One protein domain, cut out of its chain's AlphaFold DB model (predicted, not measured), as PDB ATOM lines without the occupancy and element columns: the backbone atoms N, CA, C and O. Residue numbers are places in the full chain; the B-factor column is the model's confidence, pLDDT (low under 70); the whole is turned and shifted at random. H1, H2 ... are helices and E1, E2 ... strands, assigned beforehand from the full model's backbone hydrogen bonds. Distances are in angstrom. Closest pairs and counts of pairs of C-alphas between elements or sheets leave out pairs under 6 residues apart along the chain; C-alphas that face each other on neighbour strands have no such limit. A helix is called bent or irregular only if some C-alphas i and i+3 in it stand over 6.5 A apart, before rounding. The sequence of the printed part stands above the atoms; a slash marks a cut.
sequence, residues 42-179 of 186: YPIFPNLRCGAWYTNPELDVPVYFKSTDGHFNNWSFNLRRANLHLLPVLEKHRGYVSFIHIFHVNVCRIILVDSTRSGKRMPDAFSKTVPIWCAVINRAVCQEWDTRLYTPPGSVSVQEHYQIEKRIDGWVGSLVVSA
ATOM      1  N   TYR A  42       8.134  45.481 -10.005       88.31
ATOM      2  CA  TYR A  42       7.656  44.152 -10.388       88.31
ATOM      3  C   TYR A  42       6.128  44.136 -10.374       88.31
ATOM      4  O   TYR A  42       5.532  44.337  -9.313       88.31
ATOM      5  N   PRO A  43       5.470  43.885 -11.518       89.62
ATOM      6  CA  PRO A  43       4.024  43.759 -11.542       89.62
ATOM      7  C   PRO A  43       3.580  42.580 -10.670       89.62
ATOM      8  O   PRO A  43       4.194  41.505 -10.668       89.62
ATOM      9  N   ILE A  44       2.505  42.811  -9.921       92.69
ATOM     10  CA  ILE A  44       1.884  41.824  -9.044       92.69
ATOM     11  C   ILE A  44       0.700  41.203  -9.774       92.69
ATOM     12  O   ILE A  44      -0.151  41.912 -10.304       92.69
ATOM     13  N   PHE A  45       0.638  39.876  -9.764       95.06
ATOM     14  CA  PHE A  45      -0.465  39.114 -10.326       95.06
ATOM     15  C   PHE A  45      -1.073  38.201  -9.260       95.06
ATOM     16  O   PHE A  45      -0.447  37.211  -8.852       95.06
ATOM     17  N   PRO A  46      -2.304  38.481  -8.809       96.06
ATOM     18  CA  PRO A  46      -3.026  37.563  -7.949       96.06
ATOM     19  C   PRO A  46      -3.500  36.336  -8.722       96.06
ATOM     20  O   PRO A  46      -4.109  36.444  -9.787       96.06
ATOM     21  N   ASN A  47      -3.292  35.148  -8.160       96.19
ATOM     22  CA  ASN A  47      -3.955  33.949  -8.649       96.19
ATOM     23  C   ASN A  47      -5.448  33.998  -8.273       96.19
ATOM     24  O   ASN A  47      -5.797  34.052  -7.095       96.19
ATOM     25  N   LEU A  48      -6.335  33.943  -9.271       91.12
ATOM     26  CA  LEU A  48      -7.774  34.268  -9.209       91.12
ATOM     27  C   LEU A  48      -8.591  33.535  -8.132       91.12
ATOM     28  O   LEU A  48      -9.712  33.932  -7.839       91.12
ATOM     29  N   ARG A  49      -8.082  32.432  -7.574       84.12
ATOM     30  CA  ARG A  49      -8.795  31.657  -6.549       84.12
ATOM     31  C   ARG A  49      -8.463  32.095  -5.134       84.12
ATOM     32  O   ARG A  49      -9.376  32.357  -4.360       84.12
ATOM     33  N   CYS A  50      -7.180  32.122  -4.800       90.31
ATOM     34  CA  CYS A  50      -6.745  32.414  -3.443       90.31
ATOM     35  C   CYS A  50      -5.993  33.738  -3.370       90.31
ATOM     36  O   CYS A  50      -6.326  34.565  -2.534       90.31
ATOM     37  N   GLY A  51      -5.042  33.975  -4.275       93.50
ATOM     38  CA  GLY A  51      -4.252  35.207  -4.298       93.50
ATOM     39  C   GLY A  51      -5.076  36.489  -4.383       93.50
ATOM     40  O   GLY A  51      -4.709  37.488  -3.779       93.50
ATOM     41  N   ALA A  52      -6.215  36.442  -5.079       94.25
ATOM     42  CA  ALA A  52      -7.104  37.591  -5.252       94.25
ATOM     43  C   ALA A  52      -7.700  38.137  -3.940       94.25
ATOM     44  O   ALA A  52      -8.129  39.285  -3.918       94.25
ATOM     45  N   TRP A  53      -7.703  37.355  -2.853       93.69
ATOM     46  CA  TRP A  53      -8.153  37.825  -1.536       93.69
ATOM     47  C   TRP A  53      -7.234  38.887  -0.925       93.69
ATOM     48  O   TRP A  53      -7.669  39.619  -0.041       93.69
ATOM     49  N   TYR A  54      -5.983  38.973  -1.388       94.94
ATOM     50  CA  TYR A  54      -4.928  39.749  -0.731       94.94
ATOM     51  C   TYR A  54      -4.428  40.941  -1.557       94.94
ATOM     52  O   TYR A  54      -3.456  41.599  -1.189       94.94
ATOM     53  N   THR A  55      -5.055  41.206  -2.702       93.88
ATOM     54  CA  THR A  55      -4.639  42.222  -3.681       93.88
ATOM     55  C   THR A  55      -5.774  43.187  -3.991       93.88
ATOM     56  O   THR A  55      -6.938  42.854  -3.774       93.88
ATOM     57  N   ASN A  56      -5.463  44.359  -4.552       89.62
ATOM     58  CA  ASN A  56      -6.498  45.317  -4.934       89.62
ATOM     59  C   ASN A  56      -7.081  44.942  -6.317       89.62
ATOM     60  O   ASN A  56      -6.359  45.034  -7.314       89.62
ATOM     61  N   PRO A  57      -8.372  44.567  -6.416       88.19
ATOM     62  CA  PRO A  57      -8.980  44.130  -7.676       88.19
ATOM     63  C   PRO A  57      -9.077  45.233  -8.741       88.19
ATOM     64  O   PRO A  57      -9.241  44.916  -9.917       88.19
ATOM     65  N   GLU A  58      -8.979  46.509  -8.362       87.62
ATOM     66  CA  GLU A  58      -8.991  47.636  -9.307       87.62
ATOM     67  C   GLU A  58      -7.619  47.884  -9.945       87.62
ATOM     68  O   GLU A  58      -7.529  48.493 -11.012       87.62
ATOM     69  N   LEU A  59      -6.545  47.428  -9.294       81.19
ATOM     70  CA  LEU A  59      -5.168  47.687  -9.717       81.19
ATOM     71  C   LEU A  59      -4.518  46.476 -10.384       81.19
ATOM     72  O   LEU A  59      -3.675  46.643 -11.264       81.19
ATOM     73  N   ASP A  60      -4.877  45.271  -9.946       85.25
ATOM     74  CA  ASP A  60      -4.113  44.069 -10.246       85.25
ATOM     75  C   ASP A  60      -4.885  43.135 -11.189       85.25
ATOM     76  O   ASP A  60      -5.964  42.630 -10.874       85.25
ATOM     77  N   VAL A  61      -4.305  42.869 -12.364       89.31
ATOM     78  CA  VAL A  61      -4.871  41.915 -13.327       89.31
ATOM     79  C   VAL A  61      -4.604  40.497 -12.826       89.31
ATOM     80  O   VAL A  61      -3.446  40.141 -12.602       89.31
ATOM     81  N   PRO A  62      -5.622  39.641 -12.667       93.88
ATOM     82  CA  PRO A  62      -5.389  38.315 -12.130       93.88
ATOM     83  C   PRO A  62      -4.834  37.337 -13.172       93.88
ATOM     84  O   PRO A  62      -5.018  37.465 -14.387       93.88
ATOM     85  N   VAL A  63      -4.195  36.290 -12.664       95.56
ATOM     86  CA  VAL A  63      -3.800  35.088 -13.410       95.56
ATOM     87  C   VAL A  63      -4.605  33.899 -12.930       95.56
ATOM     88  O   VAL A  63      -5.183  33.926 -11.846       95.56
ATOM     89  N   TYR A  64      -4.628  32.825 -13.714       95.12
ATOM     90  CA  TYR A  64      -5.337  31.618 -13.327       95.12
ATOM     91  C   TYR A  64      -4.468  30.361 -13.445       95.12
ATOM     92  O   TYR A  64      -4.563  29.595 -14.404       95.12
ATOM     93  N   PHE A  65      -3.658  30.112 -12.415       95.38
ATOM     94  CA  PHE A  65      -2.895  28.874 -12.246       95.38
ATOM     95  C   PHE A  65      -3.661  27.915 -11.330       95.38
ATOM     96  O   PHE A  65      -3.669  28.051 -10.106       95.38
ATOM     97  N   LYS A  66      -4.361  26.933 -11.908       93.56
ATOM     98  CA  LYS A  66      -5.174  25.994 -11.126       93.56
ATOM     99  C   LYS A  66      -4.301  24.882 -10.539       93.56
ATOM    100  O   LYS A  66      -3.801  24.040 -11.273       93.56
ATOM    101  N   SER A  67      -4.227  24.798  -9.210       89.56
ATOM    102  CA  SER A  67      -3.419  23.791  -8.499       89.56
ATOM    103  C   SER A  67      -3.711  22.337  -8.895       89.56
ATOM    104  O   SER A  67      -2.810  21.504  -8.881       89.56
ATOM    105  N   THR A  68      -4.955  22.017  -9.281       89.56
ATOM    106  CA  THR A  68      -5.332  20.656  -9.704       89.56
ATOM    107  C   THR A  68      -4.595  20.198 -10.950       89.56
ATOM    108  O   THR A  68      -4.460  18.999 -11.144       89.56
ATOM    109  N   ASP A  69      -4.152  21.142 -11.782       91.38
ATOM    110  CA  ASP A  69      -3.420  20.867 -13.017       91.38
ATOM    111  C   ASP A  69      -1.946  20.522 -12.726       91.38
ATOM    112  O   ASP A  69      -1.193  20.222 -13.645       91.38
ATOM    113  N   GLY A  70      -1.527  20.589 -11.455       90.19
ATOM    114  CA  GLY A  70      -0.231  20.147 -10.949       90.19
ATOM    115  C   GLY A  70      -0.342  19.033  -9.902       90.19
ATOM    116  O   GLY A  70       0.619  18.783  -9.181       90.19
ATOM    117  N   HIS A  71      -1.494  18.378  -9.741       90.88
ATOM    118  CA  HIS A  71      -1.602  17.262  -8.797       90.88
ATOM    119  C   HIS A  71      -0.813  16.044  -9.290       90.88
ATOM    120  O   HIS A  71      -0.662  15.832 -10.491       90.88
ATOM    121  N   PHE A  72      -0.335  15.221  -8.356       89.19
ATOM    122  CA  PHE A  72       0.364  13.984  -8.694       89.19
ATOM    123  C   PHE A  72      -0.501  13.108  -9.615       89.19
ATOM    124  O   PHE A  72      -1.693  12.933  -9.355       89.19
ATOM    125  N   ASN A  73       0.084  12.593 -10.700       89.50
ATOM    126  CA  ASN A  73      -0.590  11.874 -11.791       89.50
ATOM    127  C   ASN A  73      -1.674  12.656 -12.556       89.50
ATOM    128  O   ASN A  73      -2.312  12.097 -13.447       89.50
ATOM    129  N   ASN A  74      -1.859  13.944 -12.272       92.12
ATOM    130  CA  ASN A  74      -2.795  14.818 -12.969       92.12
ATOM    131  C   ASN A  74      -2.123  16.155 -13.306       92.12
ATOM    132  O   ASN A  74      -2.455  17.204 -12.748       92.12
ATOM    133  N   TRP A  75      -1.168  16.091 -14.234       95.88
ATOM    134  CA  TRP A  75      -0.494  17.261 -14.794       95.88
ATOM    135  C   TRP A  75      -1.115  17.639 -16.133       95.88
ATOM    136  O   TRP A  75      -1.288  16.780 -17.003       95.88
ATOM    137  N   SER A  76      -1.443  18.916 -16.315       94.88
ATOM    138  CA  SER A  76      -2.041  19.398 -17.561       94.88
ATOM    139  C   SER A  76      -1.701  20.857 -17.838       94.88
ATOM    140  O   SER A  76      -1.515  21.646 -16.915       94.88
ATOM    141  N   PHE A  77      -1.682  21.221 -19.118       95.75
ATOM    142  CA  PHE A  77      -1.630  22.606 -19.573       95.75
ATOM    143  C   PHE A  77      -2.971  22.966 -20.219       95.75
ATOM    144  O   PHE A  77      -3.328  22.453 -21.280       95.75
ATOM    145  N   ASN A  78      -3.764  23.808 -19.553       93.25
ATOM    146  CA  ASN A  78      -5.094  24.173 -20.035       93.25
ATOM    147  C   ASN A  78      -5.022  25.372 -20.989       93.25
ATOM    148  O   ASN A  78      -4.780  26.493 -20.549       93.25
ATOM    149  N   LEU A  79      -5.331  25.151 -22.268       91.69
ATOM    150  CA  LEU A  79      -5.272  26.188 -23.306       91.69
ATOM    151  C   LEU A  79      -6.208  27.381 -23.041       91.69
ATOM    152  O   LEU A  79      -5.853  28.517 -23.335       91.69
ATOM    153  N   ARG A  80      -7.371  27.167 -22.407       89.94
ATOM    154  CA  ARG A  80      -8.298  28.262 -22.045       89.94
ATOM    155  C   ARG A  80      -7.782  29.122 -20.892       89.94
ATOM    156  O   ARG A  80      -8.276  30.223 -20.686       89.94
ATOM    157  N   ARG A  81      -6.827  28.611 -20.110       91.12
ATOM    158  CA  ARG A  81      -6.193  29.297 -18.971       91.12
ATOM    159  C   ARG A  81      -4.691  29.446 -19.183       91.12
ATOM    160  O   ARG A  81      -3.925  29.431 -18.225       91.12
ATOM    161  N   ALA A  82      -4.267  29.585 -20.433       92.44
ATOM    162  CA  ALA A  82      -2.857  29.671 -20.780       92.44
ATOM    163  C   ALA A  82      -2.197  30.986 -20.328       92.44
ATOM    164  O   ALA A  82      -1.026  31.171 -20.610       92.44
ATOM    165  N   ASN A  83      -2.908  31.900 -19.652       93.81
ATOM    166  CA  ASN A  83      -2.386  33.173 -19.137       93.81
ATOM    167  C   ASN A  83      -1.565  33.978 -20.172       93.81
ATOM    168  O   ASN A  83      -0.610  34.661 -19.814       93.81
ATOM    169  N   LEU A  84      -1.921  33.899 -21.463       91.81
ATOM    170  CA  LEU A  84      -1.177  34.560 -22.548       91.81
ATOM    171  C   LEU A  84      -1.254  36.091 -22.469       91.81
ATOM    172  O   LEU A  84      -0.387  36.779 -22.996       91.81
ATOM    173  N   HIS A  85      -2.242  36.631 -21.752       89.44
ATOM    174  CA  HIS A  85      -2.328  38.056 -21.433       89.44
ATOM    175  C   HIS A  85      -1.139  38.562 -20.606       89.44
ATOM    176  O   HIS A  85      -0.917  39.767 -20.552       89.44
ATOM    177  N   LEU A  86      -0.357  37.665 -19.990       89.06
ATOM    178  CA  LEU A  86       0.902  38.026 -19.348       89.06
ATOM    179  C   LEU A  86       1.965  38.448 -20.358       89.06
ATOM    180  O   LEU A  86       2.761  39.317 -20.027       89.06
ATOM    181  N   LEU A  87       1.994  37.884 -21.571       87.31
ATOM    182  CA  LEU A  87       3.110  38.085 -22.505       87.31
ATOM    183  C   LEU A  87       3.347  39.568 -22.849       87.31
ATOM    184  O   LEU A  87       4.482  40.015 -22.677       87.31
ATOM    185  N   PRO A  88       2.323  40.375 -23.199       84.12
ATOM    186  CA  PRO A  88       2.526  41.801 -23.466       84.12
ATOM    187  C   PRO A  88       2.948  42.594 -22.222       84.12
ATOM    188  O   PRO A  88       3.625  43.615 -22.326       84.12
ATOM    189  N   VAL A  89       2.547  42.156 -21.023       82.75
ATOM    190  CA  VAL A  89       2.975  42.802 -19.771       82.75
ATOM    191  C   VAL A  89       4.435  42.457 -19.482       82.75
ATOM    192  O   VAL A  89       5.229  43.342 -19.178       82.75
ATOM    193  N   LEU A  90       4.818  41.190 -19.649       80.25
ATOM    194  CA  LEU A  90       6.197  40.730 -19.492       80.25
ATOM    195  C   LEU A  90       7.144  41.424 -20.478       80.25
ATOM    196  O   LEU A  90       8.272  41.747 -20.116       80.25
ATOM    197  N   GLU A  91       6.681  41.684 -21.701       77.88
ATOM    198  CA  GLU A  91       7.416  42.446 -22.706       77.88
ATOM    199  C   GLU A  91       7.641  43.904 -22.279       77.88
ATOM    200  O   GLU A  91       8.775  44.381 -22.285       77.88
ATOM    201  N   LYS A  92       6.585  44.598 -21.832       76.06
ATOM    202  CA  LYS A  92       6.671  45.992 -21.356       76.06
ATOM    203  C   LYS A  92       7.566  46.152 -20.129       76.06
ATOM    204  O   LYS A  92       8.209  47.183 -19.970       76.06
ATOM    205  N   HIS A  93       7.607  45.135 -19.273       69.81
ATOM    206  CA  HIS A  93       8.434  45.098 -18.069       69.81
ATOM    207  C   HIS A  93       9.779  44.383 -18.291       69.81
ATOM    208  O   HIS A  93      10.391  43.903 -17.331       69.81
ATOM    209  N   ARG A  94      10.274  44.302 -19.538       64.56
ATOM    210  CA  ARG A  94      11.652  43.875 -19.818       64.56
ATOM    211  C   ARG A  94      12.624  44.896 -19.223       64.56
ATOM    212  O   ARG A  94      12.835  45.975 -19.765       64.56
ATOM    213  N   GLY A  95      13.203  44.550 -18.077       57.03
ATOM    214  CA  GLY A  95      14.298  45.297 -17.469       57.03
ATOM    215  C   GLY A  95      15.651  44.798 -17.971       57.03
ATOM    216  O   GLY A  95      15.866  43.592 -18.108       57.03
ATOM    217  N   TYR A  96      16.589  45.721 -18.179       46.62
ATOM    218  CA  TYR A  96      18.001  45.385 -18.335       46.62
ATOM    219  C   TYR A  96      18.568  44.965 -16.977       46.62
ATOM    220  O   TYR A  96      18.571  45.754 -16.031       46.62
ATOM    221  N   VAL A  97      19.082  43.742 -16.865       45.66
ATOM    222  CA  VAL A  97      19.885  43.337 -15.704       45.66
ATOM    223  C   VAL A  97      21.356  43.474 -16.083       45.66
ATOM    224  O   VAL A  97      21.945  42.569 -16.661       45.66
ATOM    225  N   SER A  98      21.957  44.619 -15.755       36.81
ATOM    226  CA  SER A  98      23.412  44.792 -15.792       36.81
ATOM    227  C   SER A  98      23.994  44.405 -14.436       36.81
ATOM    228  O   SER A  98      24.268  45.265 -13.604       36.81
ATOM    229  N   PHE A  99      24.166  43.108 -14.196       42.94
ATOM    230  CA  PHE A  99      25.045  42.624 -13.135       42.94
ATOM    231  C   PHE A  99      25.821  41.414 -13.659       42.94
ATOM    232  O   PHE A  99      25.277  40.324 -13.789       42.94
ATOM    233  N   ILE A 100      27.111  41.656 -13.912       37.69
ATOM    234  CA  ILE A 100      28.170  40.727 -14.340       37.69
ATOM    235  C   ILE A 100      28.304  40.550 -15.869       37.69
ATOM    236  O   ILE A 100      27.435  40.081 -16.593       37.69
ATOM    237  N   HIS A 101      29.487  40.951 -16.326       39.41
ATOM    238  CA  HIS A 101      29.899  41.378 -17.662       39.41
ATOM    239  C   HIS A 101      30.015  40.298 -18.763       39.41
ATOM    240  O   HIS A 101      30.871  40.457 -19.630       39.41
ATOM    241  N   ILE A 102      29.244  39.198 -18.768       41.78
ATOM    242  CA  ILE A 102      29.432  38.157 -19.817       41.78
ATOM    243  C   ILE A 102      28.141  37.629 -20.482       41.78
ATOM    244  O   ILE A 102      28.220  37.142 -21.604       41.78
ATOM    245  N   PHE A 103      26.935  37.813 -19.929       43.31
ATOM    246  CA  PHE A 103      25.700  37.392 -20.620       43.31
ATOM    247  C   PHE A 103      24.561  38.395 -20.415       43.31
ATOM    248  O   PHE A 103      23.993  38.495 -19.331       43.31
ATOM    249  N   HIS A 104      24.206  39.138 -21.468       46.06
ATOM    250  CA  HIS A 104      22.994  39.956 -21.480       46.06
ATOM    251  C   HIS A 104      21.770  39.040 -21.577       46.06
ATOM    252  O   HIS A 104      21.404  38.606 -22.666       46.06
ATOM    253  N   VAL A 105      21.125  38.757 -20.445       53.34
ATOM    254  CA  VAL A 105      19.809  38.109 -20.421       53.34
ATOM    255  C   VAL A 105      18.786  39.134 -19.938       53.34
ATOM    256  O   VAL A 105      18.842  39.597 -18.799       53.34
ATOM    257  N   ASN A 106      17.850  39.506 -20.811       58.59
ATOM    258  CA  ASN A 106      16.703  40.335 -20.441       58.59
ATOM    259  C   ASN A 106      15.704  39.462 -19.676       58.59
ATOM    260  O   ASN A 106      15.019  38.635 -20.274       58.59
ATOM    261  N   VAL A 107      15.637  39.622 -18.354       64.00
ATOM    262  CA  VAL A 107      14.742  38.833 -17.495       64.00
ATOM    263  C   VAL A 107      13.633  39.733 -16.971       64.00
ATOM    264  O   VAL A 107      13.891  40.665 -16.207       64.00
ATOM    265  N   CYS A 108      12.389  39.438 -17.344       69.56
ATOM    266  CA  CYS A 108      11.234  40.042 -16.690       69.56
ATOM    267  C   CYS A 108      11.027  39.403 -15.309       69.56
ATOM    268  O   CYS A 108      11.197  38.194 -15.137       69.56
ATOM    269  N   ARG A 109      10.664  40.218 -14.317       82.06
ATOM    270  CA  ARG A 109      10.401  39.781 -12.943       82.06
ATOM    271  C   ARG A 109       8.974  40.148 -12.579       82.06
ATOM    272  O   ARG A 109       8.585  41.302 -12.723       82.06
ATOM    273  N   ILE A 110       8.221  39.168 -12.099       90.19
ATOM    274  CA  ILE A 110       6.841  39.338 -11.642       90.19
ATOM    275  C   ILE A 110       6.693  38.783 -10.234       90.19
ATOM    276  O   ILE A 110       7.479  37.934  -9.806       90.19
ATOM    277  N   ILE A 111       5.654  39.224  -9.538       93.50
ATOM    278  CA  ILE A 111       5.255  38.672  -8.246       93.50
ATOM    279  C   ILE A 111       3.927  37.952  -8.440       93.50
ATOM    280  O   ILE A 111       2.948  38.553  -8.872       93.50
ATOM    281  N   LEU A 112       3.892  36.661  -8.115       95.25
ATOM    282  CA  LEU A 112       2.653  35.890  -8.064       95.25
ATOM    283  C   LEU A 112       2.183  35.790  -6.617       95.25
ATOM    284  O   LEU A 112       2.951  35.389  -5.744       95.25
ATOM    285  N   VAL A 113       0.912  36.107  -6.381       95.75
ATOM    286  CA  VAL A 113       0.280  35.954  -5.066       95.75
ATOM    287  C   VAL A 113      -0.651  34.751  -5.114       95.75
ATOM    288  O   VAL A 113      -1.500  34.647  -5.998       95.75
ATOM    289  N   ASP A 114      -0.487  33.824  -4.177       94.81
ATOM    290  CA  ASP A 114      -1.357  32.664  -3.990       94.81
ATOM    291  C   ASP A 114      -1.308  32.230  -2.521       94.81
ATOM    292  O   ASP A 114      -0.419  32.657  -1.784       94.81
ATOM    293  N   SER A 115      -2.230  31.366  -2.095       89.81
ATOM    294  CA  SER A 115      -2.209  30.807  -0.739       89.81
ATOM    295  C   SER A 115      -1.937  29.309  -0.738       89.81
ATOM    296  O   SER A 115      -2.186  28.584  -1.705       89.81
ATOM    297  N   THR A 116      -1.417  28.822   0.384       87.88
ATOM    298  CA  THR A 116      -1.181  27.399   0.616       87.88
ATOM    299  C   THR A 116      -1.912  26.948   1.869       87.88
ATOM    300  O   THR A 116      -2.093  27.705   2.817       87.88
ATOM    301  N   ARG A 117      -2.343  25.684   1.890       82.25
ATOM    302  CA  ARG A 117      -2.893  25.096   3.114       82.25
ATOM    303  C   ARG A 117      -1.774  24.875   4.127       82.25
ATOM    304  O   ARG A 117      -0.660  24.513   3.747       82.25
ATOM    305  N   SER A 118      -2.112  25.001   5.408       76.44
ATOM    306  CA  SER A 118      -1.203  24.669   6.506       76.44
ATOM    307  C   SER A 118      -0.596  23.268   6.328       76.44
ATOM    308  O   SER A 118      -1.270  22.330   5.893       76.44
ATOM    309  N   GLY A 119       0.704  23.153   6.603       80.31
ATOM    310  CA  GLY A 119       1.495  21.934   6.409       80.31
ATOM    311  C   GLY A 119       2.090  21.751   5.007       80.31
ATOM    312  O   GLY A 119       2.999  20.938   4.847       80.31
ATOM    313  N   LYS A 120       1.657  22.516   3.994       82.75
ATOM    314  CA  LYS A 120       2.327  22.559   2.682       82.75
ATOM    315  C   LYS A 120       3.309  23.726   2.624       82.75
ATOM    316  O   LYS A 120       2.938  24.856   2.914       82.75
ATOM    317  N   ARG A 121       4.533  23.465   2.147       84.94
ATOM    318  CA  ARG A 121       5.549  24.512   1.916       84.94
ATOM    319  C   ARG A 121       5.153  25.502   0.818       84.94
ATOM    320  O   ARG A 121       5.525  26.662   0.893       84.94
ATOM    321  N   MET A 122       4.438  25.037  -0.205       89.44
ATOM    322  CA  MET A 122       3.958  25.855  -1.320       89.44
ATOM    323  C   MET A 122       2.759  25.177  -2.004       89.44
ATOM    324  O   MET A 122       2.610  23.951  -1.886       89.44
ATOM    325  N   PRO A 123       1.908  25.924  -2.728       91.19
ATOM    326  CA  PRO A 123       0.807  25.331  -3.473       91.19
ATOM    327  C   PRO A 123       1.317  24.575  -4.707       91.19
ATOM    328  O   PRO A 123       2.334  24.931  -5.303       91.19
ATOM    329  N   ASP A 124       0.562  23.564  -5.152       92.31
ATOM    330  CA  ASP A 124       0.871  22.818  -6.385       92.31
ATOM    331  C   ASP A 124       0.871  23.721  -7.635       92.31
ATOM    332  O   ASP A 124       1.563  23.441  -8.614       92.31
ATOM    333  N   ALA A 125       0.150  24.848  -7.568       94.06
ATOM    334  CA  ALA A 125       0.204  25.889  -8.583       94.06
ATOM    335  C   ALA A 125       1.634  26.426  -8.763       94.06
ATOM    336  O   ALA A 125       2.095  26.539  -9.892       94.06
ATOM    337  N   PHE A 126       2.363  26.688  -7.675       94.88
ATOM    338  CA  PHE A 126       3.727  27.224  -7.728       94.88
ATOM    339  C   PHE A 126       4.787  26.140  -7.916       94.88
ATOM    340  O   PHE A 126       5.776  26.374  -8.601       94.88
ATOM    341  N   SER A 127       4.591  24.946  -7.351       95.31
ATOM    342  CA  SER A 127       5.587  23.876  -7.477       95.31
ATOM    343  C   SER A 127       5.578  23.191  -8.843       95.31
ATOM    344  O   SER A 127       6.602  22.631  -9.237       95.31
ATOM    345  N   LYS A 128       4.439  23.200  -9.554       96.19
ATOM    346  CA  LYS A 128       4.253  22.448 -10.806       96.19
ATOM    347  C   LYS A 128       3.559  23.249 -11.899       96.19
ATOM    348  O   LYS A 128       4.123  23.365 -12.979       96.19
ATOM    349  N   THR A 129       2.379  23.823 -11.659       96.75
ATOM    350  CA  THR A 129       1.603  24.472 -12.740       96.75
ATOM    351  C   THR A 129       2.330  25.674 -13.357       96.75
ATOM    352  O   THR A 129       2.375  25.790 -14.579       96.75
ATOM    353  N   VAL A 130       2.933  26.538 -12.538       96.38
ATOM    354  CA  VAL A 130       3.741  27.684 -12.986       96.38
ATOM    355  C   VAL A 130       5.020  27.214 -13.696       96.38
ATOM    356  O   VAL A 130       5.230  27.640 -14.828       96.38
ATOM    357  N   PRO A 131       5.833  26.290 -13.143       96.81
ATOM    358  CA  PRO A 131       6.955  25.694 -13.870       96.81
ATOM    359  C   PRO A 131       6.609  25.096 -15.232       96.81
ATOM    360  O   PRO A 131       7.328  25.321 -16.204       96.81
ATOM    361  N   ILE A 132       5.500  24.354 -15.305       97.69
ATOM    362  CA  ILE A 132       4.977  23.799 -16.556       97.69
ATOM    363  C   ILE A 132       4.671  24.934 -17.531       97.69
ATOM    364  O   ILE A 132       5.077  24.867 -18.688       97.69
ATOM    365  N   TRP A 133       3.986  25.979 -17.066       96.44
ATOM    366  CA  TRP A 133       3.657  27.132 -17.893       96.44
ATOM    367  C   TRP A 133       4.906  27.815 -18.447       96.44
ATOM    368  O   TRP A 133       4.987  28.001 -19.656       96.44
ATOM    369  N   CYS A 134       5.903  28.100 -17.606       94.44
ATOM    370  CA  CYS A 134       7.159  28.713 -18.040       94.44
ATOM    371  C   CYS A 134       7.846  27.880 -19.131       94.44
ATOM    372  O   CYS A 134       8.208  28.415 -20.173       94.44
ATOM    373  N   ALA A 135       7.977  26.566 -18.924       95.75
ATOM    374  CA  ALA A 135       8.623  25.681 -19.892       95.75
ATOM    375  C   ALA A 135       7.854  25.602 -21.224       95.75
ATOM    376  O   ALA A 135       8.470  25.652 -22.289       95.75
ATOM    377  N   VAL A 136       6.519  25.515 -21.178       95.69
ATOM    378  CA  VAL A 136       5.671  25.471 -22.381       95.69
ATOM    379  C   VAL A 136       5.741  26.788 -23.154       95.69
ATOM    380  O   VAL A 136       5.951  26.761 -24.363       95.69
ATOM    381  N   ILE A 137       5.602  27.931 -22.477       92.81
ATOM    382  CA  ILE A 137       5.669  29.245 -23.124       92.81
ATOM    383  C   ILE A 137       7.052  29.483 -23.720       92.81
ATOM    384  O   ILE A 137       7.134  29.812 -24.897       92.81
ATOM    385  N   ASN A 138       8.130  29.258 -22.961       90.88
ATOM    386  CA  ASN A 138       9.490  29.481 -23.455       90.88
ATOM    387  C   ASN A 138       9.764  28.647 -24.715       90.88
ATOM    388  O   ASN A 138      10.228  29.189 -25.711       90.88
ATOM    389  N   ARG A 139       9.392  27.356 -24.718       92.38
ATOM    390  CA  ARG A 139       9.542  26.484 -25.899       92.38
ATOM    391  C   ARG A 139       8.678  26.907 -27.086       92.38
ATOM    392  O   ARG A 139       9.123  26.758 -28.219       92.38
ATOM    393  N   ALA A 140       7.459  27.388 -26.841       90.75
ATOM    394  CA  ALA A 140       6.541  27.814 -27.898       90.75
ATOM    395  C   ALA A 140       6.955  29.146 -28.542       90.75
ATOM    396  O   ALA A 140       6.676  29.371 -29.715       90.75
ATOM    397  N   VAL A 141       7.597  30.021 -27.767       85.56
ATOM    398  CA  VAL A 141       7.953  31.388 -28.152       85.56
ATOM    399  C   VAL A 141       9.337  31.477 -28.791       85.56
ATOM    400  O   VAL A 141       9.477  32.027 -29.880       85.56
ATOM    401  N   CYS A 142      10.379  31.001 -28.104       77.38
ATOM    402  CA  CYS A 142      11.762  31.220 -28.515       77.38
ATOM    403  C   CYS A 142      12.663  30.121 -27.955       77.38
ATOM    404  O   CYS A 142      12.871  30.009 -26.747       77.38
ATOM    405  N   GLN A 143      13.261  29.338 -28.850       68.94
ATOM    406  CA  GLN A 143      14.166  28.256 -28.459       68.94
ATOM    407  C   GLN A 143      15.536  28.753 -27.972       68.94
ATOM    408  O   GLN A 143      16.293  27.967 -27.413       68.94
ATOM    409  N   GLU A 144      15.850  30.043 -28.144       76.50
ATOM    410  CA  GLU A 144      17.079  30.651 -27.616       76.50
ATOM    411  C   GLU A 144      16.999  30.942 -26.107       76.50
ATOM    412  O   GLU A 144      18.009  31.255 -25.477       76.50
ATOM    413  N   TRP A 145      15.809  30.849 -25.504       79.12
ATOM    414  CA  TRP A 145      15.623  31.013 -24.061       79.12
ATOM    415  C   TRP A 145      15.862  29.707 -23.303       79.12
ATOM    416  O   TRP A 145      15.918  28.618 -23.875       79.12
ATOM    417  N   ASP A 146      15.956  29.798 -21.975       86.50
ATOM    418  CA  ASP A 146      15.948  28.594 -21.152       86.50
ATOM    419  C   ASP A 146      14.579  27.905 -21.236       86.50
ATOM    420  O   ASP A 146      13.563  28.403 -20.747       86.50
ATOM    421  N   THR A 147      14.560  26.749 -21.887       91.75
ATOM    422  CA  THR A 147      13.365  25.949 -22.176       91.75
ATOM    423  C   THR A 147      13.183  24.778 -21.209       91.75
ATOM    424  O   THR A 147      12.302  23.927 -21.405       91.75
ATOM    425  N   ARG A 148      14.026  24.679 -20.175       95.00
ATOM    426  CA  ARG A 148      13.981  23.580 -19.209       95.00
ATOM    427  C   ARG A 148      12.811  23.732 -18.245       95.00
ATOM    428  O   ARG A 148      12.364  24.830 -17.920       95.00
ATOM    429  N   LEU A 149      12.329  22.593 -17.761       97.19
ATOM    430  CA  LEU A 149      11.387  22.553 -16.653       97.19
ATOM    431  C   LEU A 149      12.147  22.770 -15.338       97.19
ATOM    432  O   LEU A 149      13.178  22.147 -15.105       97.19
ATOM    433  N   TYR A 150      11.605  23.599 -14.446       96.75
ATOM    434  CA  TYR A 150      12.193  23.865 -13.130       96.75
ATOM    435  C   TYR A 150      11.200  23.617 -12.009       96.75
ATOM    436  O   TYR A 150      10.359  24.462 -11.719       96.75
ATOM    437  N   THR A 151      11.316  22.476 -11.333       96.81
ATOM    438  CA  THR A 151      10.479  22.168 -10.166       96.81
ATOM    439  C   THR A 151      11.311  22.162  -8.882       96.81
ATOM    440  O   THR A 151      12.432  21.651  -8.889       96.81
ATOM    441  N   PRO A 152      10.781  22.662  -7.755       95.31
ATOM    442  CA  PRO A 152      11.511  22.704  -6.495       95.31
ATOM    443  C   PRO A 152      11.716  21.287  -5.925       95.31
ATOM    444  O   PRO A 152      10.729  20.603  -5.631       95.31
ATOM    445  N   PRO A 153      12.967  20.842  -5.683       92.62
ATOM    446  CA  PRO A 153      13.268  19.461  -5.284       92.62
ATOM    447  C   PRO A 153      12.720  19.094  -3.897       92.62
ATOM    448  O   PRO A 153      12.482  17.928  -3.605       92.62
ATOM    449  N   GLY A 154      12.467  20.088  -3.038       91.06
ATOM    450  CA  GLY A 154      11.819  19.888  -1.738       91.06
ATOM    451  C   GLY A 154      10.297  19.696  -1.804       91.06
ATOM    452  O   GLY A 154       9.665  19.549  -0.762       91.06
ATOM    453  N   SER A 155       9.682  19.767  -2.987       92.25
ATOM    454  CA  SER A 155       8.228  19.612  -3.167       92.25
ATOM    455  C   SER A 155       7.842  18.709  -4.336       92.25
ATOM    456  O   SER A 155       6.716  18.222  -4.362       92.25
ATOM    457  N   VAL A 156       8.752  18.472  -5.280       95.06
ATOM    458  CA  VAL A 156       8.545  17.604  -6.441       95.06
ATOM    459  C   VAL A 156       9.705  16.619  -6.512       95.06
ATOM    460  O   VAL A 156      10.866  17.022  -6.548       95.06
ATOM    461  N   SER A 157       9.392  15.323  -6.512       95.69
ATOM    462  CA  SER A 157      10.416  14.277  -6.628       95.69
ATOM    463  C   SER A 157      11.059  14.279  -8.019       95.69
ATOM    464  O   SER A 157      10.429  14.675  -8.996       95.69
ATOM    465  N   VAL A 158      12.287  13.763  -8.135       97.31
ATOM    466  CA  VAL A 158      12.976  13.617  -9.435       97.31
ATOM    467  C   VAL A 158      12.153  12.770 -10.416       97.31
ATOM    468  O   VAL A 158      12.064  13.091 -11.598       97.31
ATOM    469  N   GLN A 159      11.491  11.722  -9.916       97.12
ATOM    470  CA  GLN A 159      10.606  10.868 -10.711       97.12
ATOM    471  C   GLN A 159       9.410  11.655 -11.268       97.12
ATOM    472  O   GLN A 159       9.113  11.567 -12.459       97.12
ATOM    473  N   GLU A 160       8.725  12.423 -10.418       97.38
ATOM    474  CA  GLU A 160       7.583  13.251 -10.827       97.38
ATOM    475  C   GLU A 160       8.019  14.333 -11.820       97.38
ATOM    476  O   GLU A 160       7.378  14.506 -12.852       97.38
ATOM    477  N   HIS A 161       9.143  15.002 -11.555       97.94
ATOM    478  CA  HIS A 161       9.734  15.976 -12.470       97.94
ATOM    479  C   HIS A 161       9.923  15.390 -13.874       97.94
ATOM    480  O   HIS A 161       9.427  15.946 -14.850       97.94
ATOM    481  N   TYR A 162      10.564  14.223 -13.966       97.75
ATOM    482  CA  TYR A 162      10.807  13.538 -15.235       97.75
ATOM    483  C   TYR A 162       9.507  13.132 -15.953       97.75
ATOM    484  O   TYR A 162       9.403  13.210 -17.178       97.75
ATOM    485  N   GLN A 163       8.477  12.721 -15.208       97.62
ATOM    486  CA  GLN A 163       7.161  12.400 -15.774       97.62
ATOM    487  C   GLN A 163       6.434  13.630 -16.330       97.62
ATOM    488  O   GLN A 163       5.734  13.511 -17.339       97.62
ATOM    489  N   ILE A 164       6.586  14.791 -15.686       97.94
ATOM    490  CA  ILE A 164       6.056  16.067 -16.176       97.94
ATOM    491  C   ILE A 164       6.821  16.500 -17.427       97.94
ATOM    492  O   ILE A 164       6.196  16.837 -18.429       97.94
ATOM    493  N   GLU A 165       8.154  16.450 -17.388       98.06
ATOM    494  CA  GLU A 165       9.026  16.890 -18.481       98.06
ATOM    495  C   GLU A 165       8.682  16.199 -19.808       98.06
ATOM    496  O   GLU A 165       8.536  16.864 -20.831       98.06
ATOM    497  N   LYS A 166       8.410  14.888 -19.777       97.81
ATOM    498  CA  LYS A 166       7.975  14.108 -20.951       97.81
ATOM    499  C   LYS A 166       6.699  14.610 -21.631       97.81
ATOM    500  O   LYS A 166       6.433  14.233 -22.769       97.81
ATOM    501  N   ARG A 167       5.868  15.383 -20.933       97.81
ATOM    502  CA  ARG A 167       4.581  15.879 -21.444       97.81
ATOM    503  C   ARG A 167       4.682  17.280 -22.038       97.81
ATOM    504  O   ARG A 167       3.766  17.678 -22.756       97.81
ATOM    505  N   ILE A 168       5.767  18.006 -21.754       97.81
ATOM    506  CA  ILE A 168       5.927  19.418 -22.117       97.81
ATOM    507  C   ILE A 168       5.763  19.621 -23.625       97.81
ATOM    508  O   ILE A 168       4.955  20.452 -24.029       97.81
ATOM    509  N   ASP A 169       6.439  18.825 -24.455       96.56
ATOM    510  CA  ASP A 169       6.414  19.017 -25.914       96.56
ATOM    511  C   ASP A 169       5.022  18.797 -26.522       96.56
ATOM    512  O   ASP A 169       4.626  19.499 -27.452       96.56
ATOM    513  N   GLY A 170       4.224  17.891 -25.948       96.94
ATOM    514  CA  GLY A 170       2.828  17.708 -26.355       96.94
ATOM    515  C   GLY A 170       1.964  18.939 -26.061       96.94
ATOM    516  O   GLY A 170       1.102  19.310 -26.864       96.94
ATOM    517  N   TRP A 171       2.205  19.611 -24.933       97.12
ATOM    518  CA  TRP A 171       1.524  20.862 -24.593       97.12
ATOM    519  C   TRP A 171       2.000  22.036 -25.446       97.12
ATOM    520  O   TRP A 171       1.167  22.843 -25.848       97.12
ATOM    521  N   VAL A 172       3.293  22.094 -25.779       95.62
ATOM    522  CA  VAL A 172       3.843  23.073 -26.731       95.62
ATOM    523  C   VAL A 172       3.159  22.929 -28.086       95.62
ATOM    524  O   VAL A 172       2.610  23.904 -28.589       95.62
ATOM    525  N   GLY A 173       3.096  21.712 -28.638       94.06
ATOM    526  CA  GLY A 173       2.415  21.462 -29.911       94.06
ATOM    527  C   GLY A 173       0.934  21.850 -29.872       94.06
ATOM    528  O   GLY A 173       0.439  22.504 -30.786       94.06
ATOM    529  N   SER A 174       0.243  21.528 -28.774       94.06
ATOM    530  CA  SER A 174      -1.161  21.913 -28.579       94.06
ATOM    531  C   SER A 174      -1.345  23.433 -28.538       94.06
ATOM    532  O   SER A 174      -2.293  23.951 -29.121       94.06
ATOM    533  N   LEU A 175      -0.443  24.148 -27.857       93.38
ATOM    534  CA  LEU A 175      -0.487  25.600 -27.748       93.38
ATOM    535  C   LEU A 175      -0.236  26.267 -29.102       93.38
ATOM    536  O   LEU A 175      -1.038  27.108 -29.497       93.38
ATOM    537  N   VAL A 176       0.812  25.857 -29.821       90.69
ATOM    538  CA  VAL A 176       1.175  26.416 -31.134       90.69
ATOM    539  C   VAL A 176       0.050  26.218 -32.149       90.69
ATOM    540  O   VAL A 176      -0.319  27.168 -32.826       90.69
ATOM    541  N   VAL A 177      -0.555  25.026 -32.204       89.75
ATOM    542  CA  VAL A 177      -1.697  24.754 -33.098       89.75
ATOM    543  C   VAL A 177      -2.935  25.560 -32.702       89.75
ATOM    544  O   VAL A 177      -3.686  26.001 -33.558       89.75
ATOM    545  N   SER A 178      -3.182  25.747 -31.403       85.06
ATOM    546  CA  SER A 178      -4.351  26.508 -30.941       85.06
ATOM    547  C   SER A 178      -4.212  28.017 -31.117       85.06
ATOM    548  O   SER A 178      -5.208  28.740 -31.093       85.06
ATOM    549  N   ALA A 179      -2.978  28.492 -31.230       72.06
ATOM    550  CA  ALA A 179      -2.655  29.894 -31.300       72.06
ATOM    551  C   ALA A 179      -1.976  30.169 -32.639       72.06
ATOM    552  O   ALA A 179      -0.776  30.434 -32.691       72.06
TER     553      ALA A 179
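AT A GLANCE: This is residues 42 to 179 of the 186 residues of a protein of Amanita muscaria Koide BX008 (UniProt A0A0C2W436). A very short parallel strand pair, E1 and E2, sits on one side of the core helix H3, and the bent helix H4 lies on the other side, its second arm H4b crossing one end of H3. Long unnamed stretches wind round these parts, and residues 93 to 110 reach 28 A from the mean of the C-alphas. The printed part has 138 residues, with E1, H1, H2, E2, H3 and H4 in that order; its class is mostly helix, though under half of the residues are in named elements. It is compact, with a radius of gyration of the C-alphas of 15.4 A, and spans 40 by 37 by 33 A.

IN THESE COORDINATES: Find C-alpha 44 at (1.884, 41.824, -9.044), where E1 begins, residues 44 to 46; E2 is residues 111 to 113. H1 is residues 51 to 54 and H2 residues 86 to 92. From C-alpha 124 at (0.871, 22.818, -6.385), H3 runs 24.4 A to residue 141; it is irregular, only just, with C-alphas 127 and 130 6.9 A apart. H4, residues 158 to 178, was assigned as one helix by its hydrogen bonds but is bent, C-alphas 166 and 169 being 7.2 A apart. Its arms are H4a, residues 158 to 166, 12.6 A, and H4b, residues 169 to 178, 14.0 A, ending at C-alpha 178 (-4.351, 26.508, -30.941).

HOW THE PARTS SIT: Look first at E1 and E2, parallel at 23 degrees, where N 45 and O 111 are 2.8 A apart, within hydrogen-bond range. E1, H1 H2, E2 form a strand-helix-strand unit, two parallel neighbour strands with helices between, its crossover right-handed. The closest C-alphas of H1 and E2, Gly 51 and Val 113, are 4.7 A apart. H2 is apart from H1 and H3. H3 touches H4b with residues 136 to 140 alone, at a steep tilt of 64 degrees; their closest C-alphas, Val 136 and Val 172, are 5.3 A apart. H3 and H4a are close but not clearly touching, the C-alphas of Ile 132 and Ile 164 being closest at 7.8 A. Every O i to N i+4 pair is within hydrogen-bond range in H2, H4a and H4b, and 12 of 14 in H3; H1 is too short for one.

THE WHOLE: The two C-alphas farthest apart, those of Asn 73 and His 101, are 42.8 A apart. The printed part has no cut; the links H1 to H2, H2 to E2 and H3 to H4 are long. In this model pLDDT is under 70 at residues 93 to 108 and 143.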